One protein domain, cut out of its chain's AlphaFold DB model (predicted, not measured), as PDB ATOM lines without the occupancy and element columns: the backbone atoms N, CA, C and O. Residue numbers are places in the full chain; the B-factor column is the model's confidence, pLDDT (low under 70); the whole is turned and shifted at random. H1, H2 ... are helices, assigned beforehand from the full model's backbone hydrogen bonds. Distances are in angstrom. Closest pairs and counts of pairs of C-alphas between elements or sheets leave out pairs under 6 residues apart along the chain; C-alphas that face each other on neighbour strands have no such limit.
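AT A GLANCE: This is residues 824 to 834 and 845 to 955 of the 955 residues of the protein "Hypothetical protein" of Symbiodinium sp. CCMP2456 (UniProt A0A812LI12). H1 to H4 make an up-and-down bundle, each running against the one before it, with H1 only loosely joined; at one end of the bundle H5 runs off steeply, with H6 packed on its residues 907 to 914 and H7 on its residues 914 to 922, while H6 and H7 stay apart from each other. The printed part has 122 residues with seven named helices, H1 to H7 in chain order, and no named strand: the class is all helix. It is only just compact, close to loose, with a radius of gyration of the C-alphas of 16.4 A, and elongated, spanning 48 by 29 by 22 A.

HOW THE PARTS SIT: H5, residues 906 to 924, forms a helical hairpin with H6, residues 929 to 938, at a shallow tilt of 23 degrees; their closest C-alphas, Phe 914 and Lys 935, are 5.8 A apart. H7, residues 946 to 953, touches residues 914 to 922 of H5 alone, closest at the C-alphas of Ala 948 and Ala 915, 4.6 A. H6 and H7 are apart. H3, residues 872 to 883, touches H5 with residues 872 to 873 alone, at a steep tilt of 65 degrees; the closest C-alphas, Ser 872 and Leu 909, are 5.5 A apart. H3 and H4, residues 891 to 904, form a hairpin, closest at the C-alphas of Phe 882 and Ser 891, 5.4 A. H2, residues 845 to 863, forms a hairpin with H3, closest at the C-alphas of Ile 853 and Leu 878, 6.2 A. H1, residues 824 to 834, is close but not clearly touching H3, the closest C-alphas being Val 824 and Ala 877, 6.2 A. In each of the seven helices every O i to N i+4 pair is within hydrogen-bond range.

IN THESE COORDINATES: H2 and H5 each measure 26.6 A, H4 20.0 A. H1 begins at C-alpha 824 (78.104, 53.360, 143.745); H7 ends at C-alpha 953 (69.264, 84.655, 137.388).

THE WHOLE: The C-alphas farthest apart, Asp 887 and Gly 954, are 49.3 A apart. Residues 835 to 844 are not printed; the gap from C-alpha 834 to C-alpha 845 is 10.4 A. Of the links printed whole, none is long. Residues 866 to 868 and 954 to 955 have pLDDT under 70.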
ATOM      1  N   VAL A 824      79.215  54.026 143.049       97.25
ATOM      2  CA  VAL A 824      78.104  53.360 143.745       97.25
ATOM      3  C   VAL A 824      77.725  52.044 143.060       97.25
ATOM      4  O   VAL A 824      77.533  51.033 143.736       97.25
ATOM      5  N   ASP A 825      77.638  52.030 141.732       97.31
ATOM      6  CA  ASP A 825      77.303  50.827 140.971       97.31
ATOM      7  C   ASP A 825      78.421  49.782 141.026       97.31
ATOM      8  O   ASP A 825      78.135  48.602 141.216       97.31
ATOM      9  N   LEU A 826      79.690  50.194 140.952       97.81
ATOM     10  CA  LEU A 826      80.832  49.287 141.090       97.81
ATOM     11  C   LEU A 826      80.911  48.677 142.495       97.81
ATOM     12  O   LEU A 826      81.232  47.497 142.619       97.81
ATOM     13  N   LEU A 827      80.565  49.426 143.546       97.25
ATOM     14  CA  LEU A 827      80.491  48.901 144.916       97.25
ATOM     15  C   LEU A 827      79.330  47.909 145.094       97.25
ATOM     16  O   LEU A 827      79.492  46.882 145.759       97.25
ATOM     17  N   LYS A 828      78.175  48.162 144.466       96.81
ATOM     18  CA  LYS A 828      77.073  47.185 144.419       96.81
ATOM     19  C   LYS A 828      77.497  45.925 143.674       96.81
ATOM     20  O   LYS A 828      77.307  44.822 144.183       96.81
ATOM     21  N   ASP A 829      78.104  46.084 142.504       96.75
ATOM     22  CA  ASP A 829      78.601  44.978 141.689       96.75
ATOM     23  C   ASP A 829      79.644  44.153 142.436       96.75
ATOM     24  O   ASP A 829      79.564  42.929 142.432       96.75
ATOM     25  N   MET A 830      80.545  44.805 143.169       96.00
ATOM     26  CA  MET A 830      81.535  44.137 144.007       96.00
ATOM     27  C   MET A 830      80.889  43.212 145.047       96.00
ATOM     28  O   MET A 830      81.359  42.094 145.237       96.00
ATOM     29  N   SER A 831      79.794  43.626 145.695       93.12
ATOM     30  CA  SER A 831      79.085  42.755 146.649       93.12
ATOM     31  C   SER A 831      78.497  41.501 145.980       93.12
ATOM     32  O   SER A 831      78.529  40.403 146.544       93.12
ATOM     33  N   VAL A 832      78.032  41.640 144.734       95.12
ATOM     34  CA  VAL A 832      77.560  40.521 143.905       95.12
ATOM     35  C   VAL A 832      78.736  39.637 143.479       95.12
ATOM     36  O   VAL A 832      78.630  38.413 143.503       95.12
ATOM     37  N   PHE A 833      79.882  40.228 143.146       95.44
ATOM     38  CA  PHE A 833      81.086  39.486 142.777       95.44
ATOM     39  C   PHE A 833      81.665  38.705 143.959       95.44
ATOM     40  O   PHE A 833      81.962  37.531 143.792       95.44
ATOM     41  N   ARG A 834      81.725  39.279 145.167       92.44
ATOM     42  CA  ARG A 834      82.184  38.575 146.382       92.44
ATOM     43  C   ARG A 834      81.349  37.344 146.730       92.44
ATOM     44  O   ARG A 834      81.860  36.395 147.310       92.44
ATOM     45  N   PHE A 845      90.054  42.730 140.897       95.12
ATOM     46  CA  PHE A 845      89.102  43.833 140.723       95.12
ATOM     47  C   PHE A 845      88.977  44.677 141.994       95.12
ATOM     48  O   PHE A 845      88.926  45.902 141.911       95.12
ATOM     49  N   GLU A 846      88.959  44.038 143.167       96.12
ATOM     50  CA  GLU A 846      88.919  44.733 144.457       96.12
ATOM     51  C   GLU A 846      90.151  45.616 144.670       96.12
ATOM     52  O   GLU A 846      90.005  46.777 145.046       96.12
ATOM     53  N   ASP A 847      91.345  45.093 144.380       95.69
ATOM     54  CA  ASP A 847      92.603  45.840 144.458       95.69
ATOM     55  C   ASP A 847      92.608  47.048 143.520       95.69
ATOM     56  O   ASP A 847      92.970  48.159 143.920       95.69
ATOM     57  N   LEU A 848      92.156  46.847 142.281       96.19
ATOM     58  CA  LEU A 848      92.101  47.909 141.286       96.19
ATOM     59  C   LEU A 848      91.079  48.994 141.662       96.19
ATOM     60  O   LEU A 848      91.390  50.187 141.594       96.19
ATOM     61  N   LEU A 849      89.871  48.601 142.081       97.62
ATOM     62  CA  LEU A 849      88.815  49.531 142.489       97.62
ATOM     63  C   LEU A 849      89.218  50.311 143.745       97.62
ATOM     64  O   LEU A 849      89.052  51.531 143.780       97.62
ATOM     65  N   PHE A 850      89.791  49.638 144.746       97.88
ATOM     66  CA  PHE A 850      90.313  50.289 145.947       97.88
ATOM     67  C   PHE A 850      91.429  51.282 145.608       97.88
ATOM     68  O   PHE A 850      91.385  52.427 146.061       97.88
ATOM     69  N   GLY A 851      92.391  50.878 144.770       97.12
ATOM     70  CA  GLY A 851      93.454  51.760 144.285       97.12
ATOM     71  C   GLY A 851      92.892  53.015 143.618       97.12
ATOM     72  O   GLY A 851      93.283  54.125 143.970       97.12
ATOM     73  N   ARG A 852      91.890  52.849 142.745       97.56
ATOM     74  CA  ARG A 852      91.220  53.960 142.057       97.56
ATOM     75  C   ARG A 852      90.499  54.904 143.024       97.56
ATOM     76  O   ARG A 852      90.674  56.116 142.924       97.56
ATOM     77  N   ILE A 853      89.724  54.367 143.969       97.94
ATOM     78  CA  ILE A 853      89.013  55.155 144.994       97.94
ATOM     79  C   ILE A 853      90.007  55.930 145.863       97.94
ATOM     80  O   ILE A 853      89.802  57.114 146.133       97.94
ATOM     81  N   ARG A 854      91.111  55.288 146.261       97.94
ATOM     82  CA  ARG A 854      92.177  55.914 147.048       97.94
ATOM     83  C   ARG A 854      92.826  57.077 146.307       97.94
ATOM     84  O   ARG A 854      93.018  58.136 146.901       97.94
ATOM     85  N   ASP A 855      93.163  56.889 145.038       96.62
ATOM     86  CA  ASP A 855      93.827  57.923 144.243       96.62
ATOM     87  C   ASP A 855      92.891  59.126 144.016       96.62
ATOM     88  O   ASP A 855      93.305  60.270 144.196       96.62
ATOM     89  N   MET A 856      91.601  58.876 143.760       96.12
ATOM     90  CA  MET A 856      90.582  59.930 143.653       96.12
ATOM     91  C   MET A 856      90.354  60.668 144.981       96.12
ATOM     92  O   MET A 856      90.183  61.885 144.991       96.12
ATOM     93  N   ALA A 857      90.380  59.966 146.118       96.88
ATOM     94  CA  ALA A 857      90.275  60.606 147.429       96.88
ATOM     95  C   ALA A 857      91.466  61.534 147.712       96.88
ATOM     96  O   ALA A 857      91.274  62.630 148.237       96.88
ATOM     97  N   LYS A 858      92.687  61.133 147.331       96.50
ATOM     98  CA  LYS A 858      93.874  61.996 147.438       96.50
ATOM     99  C   LYS A 858      93.753  63.235 146.560       96.50
ATOM    100  O   LYS A 858      93.982  64.334 147.052       96.50
ATOM    101  N   GLU A 859      93.316  63.069 145.313       94.94
ATOM    102  CA  GLU A 859      93.063  64.185 144.394       94.94
ATOM    103  C   GLU A 859      92.063  65.189 144.991       94.94
ATOM    104  O   GLU A 859      92.325  66.391 144.997       94.94
ATOM    105  N   VAL A 860      90.965  64.708 145.589       95.31
ATOM    106  CA  VAL A 860      89.984  65.559 146.288       95.31
ATOM    107  C   VAL A 860      90.619  66.313 147.460       95.31
ATOM    108  O   VAL A 860      90.406  67.521 147.613       95.31
ATOM    109  N   MET A 861      91.407  65.621 148.287       95.81
ATOM    110  CA  MET A 861      92.027  66.218 149.472       95.81
ATOM    111  C   MET A 861      93.103  67.257 149.119       95.81
ATOM    112  O   MET A 861      93.205  68.275 149.810       95.81
ATOM    113  N   GLU A 862      93.859  67.039 148.041       94.44
ATOM    114  CA  GLU A 862      94.925  67.929 147.560       94.44
ATOM    115  C   GLU A 862      94.398  69.093 146.699       94.44
ATOM    116  O   GLU A 862      94.907  70.214 146.785       94.44
ATOM    117  N   GLY A 863      93.380  68.848 145.867       87.94
ATOM    118  CA  GLY A 863      92.842  69.812 144.900       87.94
ATOM    119  C   GLY A 863      91.946  70.892 145.512       87.94
ATOM    120  O   GLY A 863      91.870  72.007 144.982       87.94
ATOM    121  N   GLY A 864      91.306  70.589 146.646       79.94
ATOM    122  CA  GLY A 864      90.291  71.443 147.263       79.94
ATOM    123  C   GLY A 864      88.963  71.444 146.487       79.94
ATOM    124  O   GLY A 864      88.886  71.047 145.329       79.94
ATOM    125  N   VAL A 865      87.886  71.924 147.121       80.00
ATOM    126  CA  VAL A 865      86.504  71.814 146.595       80.00
ATOM    127  C   VAL A 865      86.308  72.481 145.218       80.00
ATOM    128  O   VAL A 865      85.501  72.024 144.412       80.00
ATOM    129  N   GLY A 866      87.053  73.552 144.925       68.19
ATOM    130  CA  GLY A 866      86.798  74.427 143.772       68.19
ATOM    131  C   GLY A 866      87.395  73.993 142.427       68.19
ATOM    132  O   GLY A 866      86.983  74.535 141.404       68.19
ATOM    133  N   LYS A 867      88.350  73.055 142.388       69.69
ATOM    134  CA  LYS A 867      89.020  72.677 141.124       69.69
ATOM    135  C   LYS A 867      88.261  71.640 140.300       69.69
ATOM    136  O   LYS A 867      88.472  71.565 139.096       69.69
ATOM    137  N   ASP A 868      87.363  70.888 140.932       63.19
ATOM    138  CA  ASP A 868      87.051  69.542 140.454       63.19
ATOM    139  C   ASP A 868      85.574  69.137 140.524       63.19
ATOM    140  O   ASP A 868      85.255  67.960 140.383       63.19
ATOM    141  N   GLN A 869      84.668  70.103 140.718       76.44
ATOM    142  CA  GLN A 869      83.229  69.835 140.877       76.44
ATOM    143  C   GLN A 869      82.945  68.761 141.942       76.44
ATOM    144  O   GLN A 869      82.120  67.870 141.759       76.44
ATOM    145  N   VAL A 870      83.664  68.829 143.066       92.12
ATOM    146  CA  VAL A 870      83.506  67.870 144.160       92.12
ATOM    147  C   VAL A 870      82.211  68.182 144.907       92.12
ATOM    148  O   VAL A 870      82.103  69.221 145.559       92.12
ATOM    149  N   THR A 871      81.239  67.278 144.818       93.94
ATOM    150  CA  THR A 871      79.968  67.340 145.556       93.94
ATOM    151  C   THR A 871      80.035  66.505 146.832       93.94
ATOM    152  O   THR A 871      80.877  65.606 146.955       93.94
ATOM    153  N   SER A 872      79.138  66.758 147.790       95.06
ATOM    154  CA  SER A 872      79.065  65.951 149.017       95.06
ATOM    155  C   SER A 872      78.776  64.486 148.680       95.06
ATOM    156  O   SER A 872      79.420  63.585 149.211       95.06
ATOM    157  N   ARG A 873      77.886  64.252 147.707       95.06
ATOM    158  CA  ARG A 873      77.490  62.914 147.245       95.06
ATOM    159  C   ARG A 873      78.675  62.119 146.693       95.06
ATOM    160  O   ARG A 873      78.740  60.907 146.883       95.06
ATOM    161  N   PHE A 874      79.606  62.788 146.014       96.19
ATOM    162  CA  PHE A 874      80.826  62.157 145.518       96.19
ATOM    163  C   PHE A 874      81.762  61.752 146.664       96.19
ATOM    164  O   PHE A 874      82.259  60.627 146.684       96.19
ATOM    165  N   VAL A 875      81.947  62.625 147.658       97.31
ATOM    166  CA  VAL A 875      82.755  62.320 148.853       97.31
ATOM    167  C   VAL A 875      82.136  61.173 149.658       97.31
ATOM    168  O   VAL A 875      82.850  60.252 150.054       97.31
ATOM    169  N   ASP A 876      80.814  61.165 149.827       97.75
ATOM    170  CA  ASP A 876      80.081  60.079 150.490       97.75
ATOM    171  C   ASP A 876      80.236  58.739 149.749       97.75
ATOM    172  O   ASP A 876      80.356  57.684 150.381       97.75
ATOM    173  N   ALA A 877      80.285  58.756 148.411       97.62
ATOM    174  CA  ALA A 877      80.551  57.559 147.613       97.62
ATOM    175  C   ALA A 877      81.979  57.026 147.829       97.62
ATOM    176  O   ALA A 877      82.163  55.815 147.956       97.62
ATOM    177  N   LEU A 878      82.980  57.906 147.946       97.94
ATOM    178  CA  LEU A 878      84.359  57.518 148.278       97.94
ATOM    179  C   LEU A 878      84.470  56.954 149.705       97.94
ATOM    180  O   LEU A 878      85.108  55.919 149.906       97.94
ATOM    181  N   LEU A 879      83.808  57.577 150.689       98.19
ATOM    182  CA  LEU A 879      83.735  57.072 152.070       98.19
ATOM    183  C   LEU A 879      83.054  55.698 152.141       98.19
ATOM    184  O   LEU A 879      83.540  54.787 152.819       98.19
ATOM    185  N   SER A 880      81.966  55.521 151.386       97.56
ATOM    186  CA  SER A 880      81.307  54.219 151.216       97.56
ATOM    187  C   SER A 880      82.254  53.197 150.588       97.56
ATOM    188  O   SER A 880      82.273  52.038 151.000       97.56
ATOM    189  N   GLY A 881      83.083  53.643 149.641       97.38
ATOM    190  CA  GLY A 881      84.164  52.868 149.050       97.38
ATOM    191  C   GLY A 881      85.125  52.318 150.095       97.38
ATOM    192  O   GLY A 881      85.238  51.106 150.225       97.38
ATOM    193  N   PHE A 882      85.756  53.179 150.898       97.88
ATOM    194  CA  PHE A 882      86.672  52.734 151.959       97.88
ATOM    195  C   PHE A 882      85.995  51.819 152.989       97.88
ATOM    196  O   PHE A 882      86.568  50.809 153.398       97.88
ATOM    197  N   SER A 883      84.740  52.106 153.343       96.81
ATOM    198  CA  SER A 883      83.953  51.253 154.245       96.81
ATOM    199  C   SER A 883      83.715  49.844 153.689       96.81
ATOM    200  O   SER A 883      83.547  48.900 154.459       96.81
ATOM    201  N   ALA A 884      83.721  49.676 152.363       96.25
ATOM    202  CA  ALA A 884      83.568  48.379 151.708       96.25
ATOM    203  C   ALA A 884      84.867  47.538 151.691       96.25
ATOM    204  O   ALA A 884      84.822  46.341 151.371       96.25
ATOM    205  N   PHE A 885      86.003  48.139 152.071       96.06
ATOM    206  CA  PHE A 885      87.330  47.514 152.157       96.06
ATOM    207  C   PHE A 885      87.965  47.704 153.550       96.06
ATOM    208  O   PHE A 885      89.029  48.317 153.651       96.06
ATOM    209  N   PRO A 886      87.346  47.214 154.640       95.00
ATOM    210  CA  PRO A 886      87.861  47.439 155.994       95.00
ATOM    211  C   PRO A 886      89.209  46.744 156.247       95.00
ATOM    212  O   PRO A 886      90.022  47.262 157.005       95.00
ATOM    213  N   ASP A 887      89.453  45.614 155.578       93.94
ATOM    214  CA  ASP A 887      90.637  44.770 155.785       93.94
ATOM    215  C   ASP A 887      91.851  45.196 154.941       93.94
ATOM    216  O   ASP A 887      92.913  44.581 155.021       93.94
ATOM    217  N   ARG A 888      91.710  46.223 154.090       95.69
ATOM    218  CA  ARG A 888      92.808  46.721 153.249       95.69
ATOM    219  C   ARG A 888      93.619  47.775 153.998       95.69
ATOM    220  O   ARG A 888      93.067  48.732 154.548       95.69
ATOM    221  N   ASP A 889      94.940  47.634 153.946       95.19
ATOM    222  CA  ASP A 889      95.870  48.557 154.595       95.19
ATOM    223  C   ASP A 889      95.637  50.012 154.162       95.19
ATOM    224  O   ASP A 889      95.521  50.338 152.976       95.19
ATOM    225  N   GLY A 890      95.555  50.902 155.152       94.62
ATOM    226  CA  GLY A 890      95.325  52.335 154.954       94.62
ATOM    227  C   GLY A 890      93.880  52.732 154.625       94.62
ATOM    228  O   GLY A 890      93.596  53.926 154.562       94.62
ATOM    229  N   SER A 891      92.947  51.785 154.462       97.12
ATOM    230  CA  SER A 891      91.541  52.097 154.159       97.12
ATOM    231  C   SER A 891      90.867  52.908 155.273       97.12
ATOM    232  O   SER A 891      90.277  53.960 155.020       97.12
ATOM    233  N   LEU A 892      91.024  52.479 156.531       96.31
ATOM    234  CA  LEU A 892      90.456  53.171 157.696       96.31
ATOM    235  C   LEU A 892      91.070  54.557 157.926       96.31
ATOM    236  O   LEU A 892      90.366  55.477 158.347       96.31
ATOM    237  N   ASP A 893      92.366  54.713 157.660       97.38
ATOM    238  CA  ASP A 893      93.052  55.998 157.805       97.38
ATOM    239  C   ASP A 893      92.584  56.979 156.729       97.38
ATOM    240  O   ASP A 893      92.203  58.104 157.054       97.38
ATOM    241  N   MET A 894      92.480  56.523 155.474       97.88
ATOM    242  CA  MET A 894      91.923  57.324 154.380       97.88
ATOM    243  C   MET A 894      90.461  57.687 154.604       97.88
ATOM    244  O   MET A 894      90.078  58.831 154.364       97.88
ATOM    245  N   HIS A 895      89.654  56.768 155.137       98.19
ATOM    246  CA  HIS A 895      88.279  57.068 155.518       98.19
ATOM    247  C   HIS A 895      88.218  58.211 156.544       98.19
ATOM    248  O   HIS A 895      87.468  59.170 156.368       98.19
ATOM    249  N   LYS A 896      89.017  58.139 157.618       97.88
ATOM    250  CA  LYS A 896      89.049  59.177 158.666       97.88
ATOM    251  C   LYS A 896      89.568  60.514 158.145       97.88
ATOM    252  O   LYS A 896      89.032  61.561 158.520       97.88
ATOM    253  N   GLU A 897      90.601  60.491 157.309       97.94
ATOM    254  CA  GLU A 897      91.190  61.703 156.738       97.94
ATOM    255  C   GLU A 897      90.213  62.392 155.783       97.94
ATOM    256  O   GLU A 897      89.942  63.586 155.947       97.94
ATOM    257  N   LEU A 898      89.588  61.631 154.878       97.88
ATOM    258  CA  LEU A 898      88.578  62.143 153.954       97.88
ATOM    259  C   LEU A 898      87.338  62.653 154.701       97.88
ATOM    260  O   LEU A 898      86.815  63.716 154.373       97.88
ATOM    261  N   GLN A 899      86.901  61.963 155.758       98.19
ATOM    262  CA  GLN A 899      85.793  62.418 156.602       98.19
ATOM    263  C   GLN A 899      86.132  63.730 157.328       98.19
ATOM    264  O   GLN A 899      85.309  64.647 157.387       98.19
ATOM    265  N   SER A 900      87.356  63.855 157.847       97.62
ATOM    266  CA  SER A 900      87.839  65.087 158.488       97.62
ATOM    267  C   SER A 900      87.980  66.231 157.480       97.62
ATOM    268  O   SER A 900      87.717  67.391 157.797       97.62
ATOM    269  N   TRP A 901      88.388  65.922 156.248       97.25
ATOM    270  CA  TRP A 901      88.394  66.871 155.139       97.25
ATOM    271  C   TRP A 901      86.970  67.339 154.806       97.25
ATOM    272  O   TRP A 901      86.721  68.544 154.792       97.25
ATOM    273  N   MET A 902      86.013  66.417 154.671       96.62
ATOM    274  CA  MET A 902      84.606  66.730 154.394       96.62
ATOM    275  C   MET A 902      84.012  67.676 155.445       96.62
ATOM    276  O   MET A 902      83.366  68.661 155.100       96.62
ATOM    277  N   GLN A 903      84.286  67.428 156.730       96.50
ATOM    278  CA  GLN A 903      83.823  68.282 157.830       96.50
ATOM    279  C   GLN A 903      84.415  69.695 157.775       96.50
ATOM    280  O   GLN A 903      83.703  70.670 158.023       96.50
ATOM    281  N   ARG A 904      85.700  69.831 157.415       95.94
ATOM    282  CA  ARG A 904      86.344  71.145 157.234       95.94
ATOM    283  C   ARG A 904      85.766  71.923 156.052       95.94
ATOM    284  O   ARG A 904      85.752  73.150 156.087       95.94
ATOM    285  N   HIS A 905      85.278  71.216 155.035       94.25
ATOM    286  CA  HIS A 905      84.804  71.787 153.776       94.25
ATOM    287  C   HIS A 905      83.275  71.744 153.601       94.25
ATOM    288  O   HIS A 905      82.784  72.005 152.504       94.25
ATOM    289  N   VAL A 906      82.510  71.475 154.667       94.00
ATOM    290  CA  VAL A 906      81.064  71.192 154.580       94.00
ATOM    291  C   VAL A 906      80.263  72.313 153.902       94.00
ATOM    292  O   VAL A 906      79.392  72.039 153.083       94.00
ATOM    293  N   LYS A 907      80.603  73.580 154.175       90.19
ATOM    294  CA  LYS A 907      79.926  74.752 153.594       90.19
ATOM    295  C   LYS A 907      80.198  74.902 152.100       90.19
ATOM    296  O   LYS A 907      79.285  75.155 151.324       90.19
ATOM    297  N   SER A 908      81.451  74.708 151.691       91.00
ATOM    298  CA  SER A 908      81.837  74.757 150.280       91.00
ATOM    299  C   SER A 908      81.209  73.602 149.497       91.00
ATOM    300  O   SER A 908      80.747  73.810 148.381       91.00
ATOM    301  N   LEU A 909      81.140  72.403 150.089       92.25
ATOM    302  CA  LEU A 909      80.456  71.251 149.491       92.25
ATOM    303  C   LEU A 909      78.952  71.505 149.329       92.25
ATOM    304  O   LEU A 909      78.411  71.200 148.273       92.25
ATOM    305  N   ALA A 910      78.295  72.130 150.314       91.38
ATOM    306  CA  ALA A 910      76.893  72.536 150.187       91.38
ATOM    307  C   ALA A 910      76.681  73.512 149.014       91.38
ATOM    308  O   ALA A 910      75.736  73.355 148.244       91.38
ATOM    309  N   GLY A 911      77.593  74.474 148.823       90.31
ATOM    310  CA  GLY A 911      77.580  75.370 147.659       90.31
ATOM    311  C   GLY A 911      77.711  74.632 146.320       90.31
ATOM    312  O   GLY A 911      76.999  74.952 145.367       90.31
ATOM    313  N   MET A 912      78.575  73.615 146.249       91.38
ATOM    314  CA  MET A 912      78.732  72.781 145.049       91.38
ATOM    315  C   MET A 912      77.510  71.902 144.783       91.38
ATOM    316  O   MET A 912      77.059  71.824 143.645       91.38
ATOM    317  N   ASP A 913      76.936  71.300 145.821       91.94
ATOM    318  CA  ASP A 913      75.690  70.541 145.724       91.94
ATOM    319  C   ASP A 913      74.529  71.393 145.204       91.94
ATOM    320  O   ASP A 913      73.710  70.922 144.416       91.94
ATOM    321  N   PHE A 914      74.435  72.643 145.668       91.00
ATOM    322  CA  PHE A 914      73.435  73.584 145.178       91.00
ATOM    323  C   PHE A 914      73.656  73.898 143.696       91.00
ATOM    324  O   PHE A 914      72.702  73.890 142.922       91.00
ATOM    325  N   ALA A 915      74.905  74.123 143.276       89.19
ATOM    326  CA  ALA A 915      75.229  74.352 141.869       89.19
ATOM    327  C   ALA A 915      74.852  73.157 140.979       89.19
ATOM    328  O   ALA A 915      74.303  73.351 139.894       89.19
ATOM    329  N   ASP A 916      75.107  71.936 141.453       89.88
ATOM    330  CA  ASP A 916      74.769  70.699 140.744       89.88
ATOM    331  C   ASP A 916      73.243  70.523 140.633       89.88
ATOM    332  O   ASP A 916      72.714  70.254 139.554       89.88
ATOM    333  N   TYR A 917      72.511  70.806 141.718       91.19
ATOM    334  CA  TYR A 917      71.046  70.822 141.715       91.19
ATOM    335  C   TYR A 917      70.476  71.871 140.751       91.19
ATOM    336  O   TYR A 917      69.572  71.573 139.975       91.19
ATOM    337  N   MET A 918      71.026  73.088 140.731       91.00
ATOM    338  CA  MET A 918      70.596  74.126 139.786       91.00
ATOM    339  C   MET A 918      70.868  73.728 138.334       91.00
ATOM    340  O   MET A 918      70.063  74.023 137.446       91.00
ATOM    341  N   HIS A 919      71.964  73.011 138.074       88.06
ATOM    342  CA  HIS A 919      72.223  72.451 136.755       88.06
ATOM    343  C   HIS A 919      71.181  71.387 136.370       88.06
ATOM    344  O   HIS A 919      70.655  71.411 135.250       88.06
ATOM    345  N   GLU A 920      70.812  70.506 137.301       90.31
ATOM    346  CA  GLU A 920      69.749  69.515 137.107       90.31
ATOM    347  C   GLU A 920      68.394  70.179 136.819       90.31
ATOM    348  O   GLU A 920      67.740  69.835 135.831       90.31
ATOM    349  N   VAL A 921      68.018  71.185 137.614       89.44
ATOM    350  CA  VAL A 921      66.821  72.017 137.411       89.44
ATOM    351  C   VAL A 921      66.834  72.662 136.028       89.44
ATOM    352  O   VAL A 921      65.837  72.600 135.314       89.44
ATOM    353  N   SER A 922      67.964  73.235 135.603       87.12
ATOM    354  CA  SER A 922      68.074  73.866 134.279       87.12
ATOM    355  C   SER A 922      67.870  72.871 133.134       87.12
ATOM    356  O   SER A 922      67.271  73.203 132.109       87.12
ATOM    357  N   THR A 923      68.313  71.629 133.336       88.44
ATOM    358  CA  THR A 923      68.217  70.559 132.343       88.44
ATOM    359  C   THR A 923      66.804  69.982 132.284       88.44
ATOM    360  O   THR A 923      66.268  69.766 131.196       88.44
ATOM    361  N   LYS A 924      66.180  69.750 133.444       91.44
ATOM    362  CA  LYS A 924      64.842  69.149 133.556       91.44
ATOM    363  C   LYS A 924      63.704  70.161 133.433       91.44
ATOM    364  O   LYS A 924      62.591  69.772 133.100       91.44
ATOM    365  N   ARG A 925      63.984  71.450 133.655       87.94
ATOM    366  CA  ARG A 925      63.011  72.555 133.744       87.94
ATOM    367  C   ARG A 925      61.927  72.346 134.808       87.94
ATOM    368  O   ARG A 925      60.822  72.863 134.675       87.94
ATOM    369  N   GLU A 926      62.253  71.616 135.867       90.50
ATOM    370  CA  GLU A 926      61.374  71.357 137.007       90.50
ATOM    371  C   GLU A 926      62.104  71.752 138.293       90.50
ATOM    372  O   GLU A 926      63.267  71.389 138.474       90.50
ATOM    373  N   ILE A 927      61.435  72.513 139.166       92.50
ATOM    374  CA  ILE A 927      61.974  72.953 140.459       92.50
ATOM    375  C   ILE A 927      61.220  72.234 141.571       92.50
ATOM    376  O   ILE A 927      60.018  72.441 141.748       92.50
ATOM    377  N   ASP A 928      61.940  71.445 142.364       94.00
ATOM    378  CA  ASP A 928      61.460  71.008 143.670       94.00
ATOM    379  C   ASP A 928      61.813  72.087 144.707       94.00
ATOM    380  O   ASP A 928      62.969  72.254 145.110       94.00
ATOM    381  N   PHE A 929      60.810  72.869 145.110       90.69
ATOM    382  CA  PHE A 929      60.994  73.973 146.055       90.69
ATOM    383  C   PHE A 929      61.430  73.503 147.446       90.69
ATOM    384  O   PHE A 929      62.129  74.244 148.132       90.69
ATOM    385  N   VAL A 930      61.077  72.277 147.848       93.12
ATOM    386  CA  VAL A 930      61.464  71.726 149.156       93.12
ATOM    387  C   VAL A 930      62.954  71.394 149.157       93.12
ATOM    388  O   VAL A 930      63.672  71.716 150.107       93.12
ATOM    389  N   VAL A 931      63.445  70.784 148.076       92.75
ATOM    390  CA  VAL A 931      64.880  70.502 147.906       92.75
ATOM    391  C   VAL A 931      65.674  71.800 147.764       92.75
ATOM    392  O   VAL A 931      66.741  71.926 148.368       92.75
ATOM    393  N   LEU A 932      65.136  72.776 147.024       90.81
ATOM    394  CA  LEU A 932      65.752  74.090 146.844       90.81
ATOM    395  C   LEU A 932      65.912  74.833 148.176       90.81
ATOM    396  O   LEU A 932      67.011  75.291 148.483       90.81
ATOM    397  N   GLU A 933      64.842  74.928 148.974       90.88
ATOM    398  CA  GLU A 933      64.865  75.585 150.288       90.88
ATOM    399  C   GLU A 933      65.899  74.926 151.203       90.88
ATOM    400  O   GLU A 933      66.741  75.617 151.777       90.88
ATOM    401  N   LYS A 934      65.912  73.588 151.255       92.44
ATOM    402  CA  LYS A 934      66.887  72.834 152.047       92.44
ATOM    403  C   LYS A 934      68.329  73.128 151.620       92.44
ATOM    404  O   LYS A 934      69.167  73.441 152.464       92.44
ATOM    405  N   LYS A 935      68.628  73.059 150.318       91.00
ATOM    406  CA  LYS A 935      69.982  73.332 149.810       91.00
ATOM    407  C   LYS A 935      70.399  74.783 150.068       91.00
ATOM    408  O   LYS A 935      71.541  75.010 150.449       91.00
ATOM    409  N   LEU A 936      69.481  75.747 149.953       87.69
ATOM    410  CA  LEU A 936      69.742  77.148 150.300       87.69
ATOM    411  C   LEU A 936      70.029  77.341 151.792       87.69
ATOM    412  O   LEU A 936      70.932  78.102 152.126       87.69
ATOM    413  N   THR A 937      69.306  76.655 152.684       89.12
ATOM    414  CA  THR A 937      69.569  76.736 154.132       89.12
ATOM    415  C   THR A 937      70.915  76.136 154.532       89.12
ATOM    416  O   THR A 937      71.520  76.596 155.501       89.12
ATOM    417  N   ASP A 938      71.399  75.147 153.777       88.12
ATOM    418  CA  ASP A 938      72.705  74.520 153.998       88.12
ATOM    419  C   ASP A 938      73.867  75.390 153.459       88.12
ATOM    420  O   ASP A 938      75.017  75.228 153.881       88.12
ATOM    421  N   CYS A 939      73.584  76.343 152.561       87.50
ATOM    422  CA  CYS A 939      74.560  77.268 151.984       87.50
ATOM    423  C   CYS A 939      74.697  78.571 152.791       87.50
ATOM    424  O   CYS A 939      73.727  79.189 153.222       87.50
ATOM    425  N   THR A 940      75.925  79.079 152.909       82.06
ATOM    426  CA  THR A 940      76.182  80.461 153.339       82.06
ATOM    427  C   THR A 940      76.260  81.385 152.124       82.06
ATOM    428  O   THR A 940      76.868  81.035 151.118       82.06
ATOM    429  N   ALA A 941      75.683  82.590 152.210       73.06
ATOM    430  CA  ALA A 941      75.537  83.516 151.074       73.06
ATOM    431  C   ALA A 941      76.851  83.883 150.344       73.06
ATOM    432  O   ALA A 941      76.812  84.295 149.192       73.06
ATOM    433  N   GLY A 942      78.011  83.733 150.997       75.56
ATOM    434  CA  GLY A 942      79.329  83.970 150.396       75.56
ATOM    435  C   GLY A 942      79.962  82.760 149.695       75.56
ATOM    436  O   GLY A 942      80.993  82.928 149.053       75.56
ATOM    437  N   ASP A 943      79.370  81.568 149.811       75.12
ATOM    438  CA  ASP A 943      79.946  80.300 149.333       75.12
ATOM    439  C   ASP A 943      79.234  79.744 148.087       75.12
ATOM    440  O   ASP A 943      79.554  78.649 147.621       75.12
ATOM    441  N   LEU A 944      78.265  80.482 147.534       79.50
ATOM    442  CA  LEU A 944      77.578  80.097 146.305       79.50
ATOM    443  C   LEU A 944      78.518  80.265 145.101       79.50
ATOM    444  O   LEU A 944      79.019  81.370 144.868       79.50
ATOM    445  N   PRO A 945      78.755  79.210 144.302       79.38
ATOM    446  CA  PRO A 945      79.571  79.324 143.103       79.38
ATOM    447  C   PRO A 945      78.947  80.336 142.127       79.38
ATOM    448  O   PRO A 945      77.734  80.272 141.907       79.38
ATOM    449  N   PRO A 946      79.735  81.208 141.465       80.62
ATOM    450  CA  PRO A 946      79.211  82.200 140.516       80.62
ATOM    451  C   PRO A 946      78.293  81.591 139.448       80.62
ATOM    452  O   PRO A 946      77.252  82.142 139.116       80.62
ATOM    453  N   ARG A 947      78.625  80.379 138.992       76.06
ATOM    454  CA  ARG A 947      77.850  79.628 137.998       76.06
ATOM    455  C   ARG A 947      76.441  79.246 138.475       76.06
ATOM    456  O   ARG A 947      75.520  79.171 137.665       76.06
ATOM    457  N   ALA A 948      76.263  78.993 139.772       74.56
ATOM    458  CA  ALA A 948      74.950  78.695 140.341       74.56
ATOM    459  C   ALA A 948      74.059  79.944 140.340       74.56
ATOM    460  O   ALA A 948      72.883  79.849 140.001       74.56
ATOM    461  N   LEU A 949      74.645  81.107 140.648       78.81
ATOM    462  CA  LEU A 949      73.960  82.401 140.603       78.81
ATOM    463  C   LEU A 949      73.552  82.765 139.169       78.81
ATOM    464  O   LEU A 949      72.398  83.100 138.943       78.81
ATOM    465  N   GLU A 950      74.442  82.583 138.189       80.69
ATOM    466  CA  GLU A 950      74.127  82.811 136.767       80.69
ATOM    467  C   GLU A 950      72.970  81.933 136.262       80.69
ATOM    468  O   GLU A 950      72.146  82.374 135.464       80.69
ATOM    469  N   THR A 951      72.901  80.680 136.726       76.44
ATOM    470  CA  THR A 951      71.822  79.752 136.347       76.44
ATOM    471  C   THR A 951      70.501  80.134 137.015       76.44
ATOM    472  O   THR A 951      69.442  79.962 136.416       76.44
ATOM    473  N   PHE A 952      70.564  80.655 138.244       74.19
ATOM    474  CA  PHE A 952      69.401  81.127 138.991       74.19
ATOM    475  C   PHE A 952      68.831  82.425 138.399       74.19
ATOM    476  O   PHE A 952      67.625  82.509 138.224       74.19
ATOM    477  N   ASP A 953      69.679  83.384 138.010       73.69
ATOM    478  CA  ASP A 953      69.264  84.655 137.388       73.69
ATOM    479  C   ASP A 953      68.631  84.478 135.992       73.69
ATOM    480  O   ASP A 953      67.961  85.378 135.484       73.69
ATOM    481  N   GLY A 954      68.877  83.336 135.340       66.31
ATOM    482  CA  GLY A 954      68.295  82.995 134.039       66.31
ATOM    483  C   GLY A 954      66.876  82.415 134.097       66.31
ATOM    484  O   GLY A 954      66.243  82.302 133.041       66.31
ATOM    485  N   PHE A 955      66.401  82.029 135.285       60.72
ATOM    486  CA  PHE A 955      65.025  81.596 135.557       60.72
ATOM    487  C   PHE A 955      64.185  82.768 136.062       60.72
ATOM    488  O   PHE A 955      62.990  82.818 135.680       60.72
TER     489      PHE A 955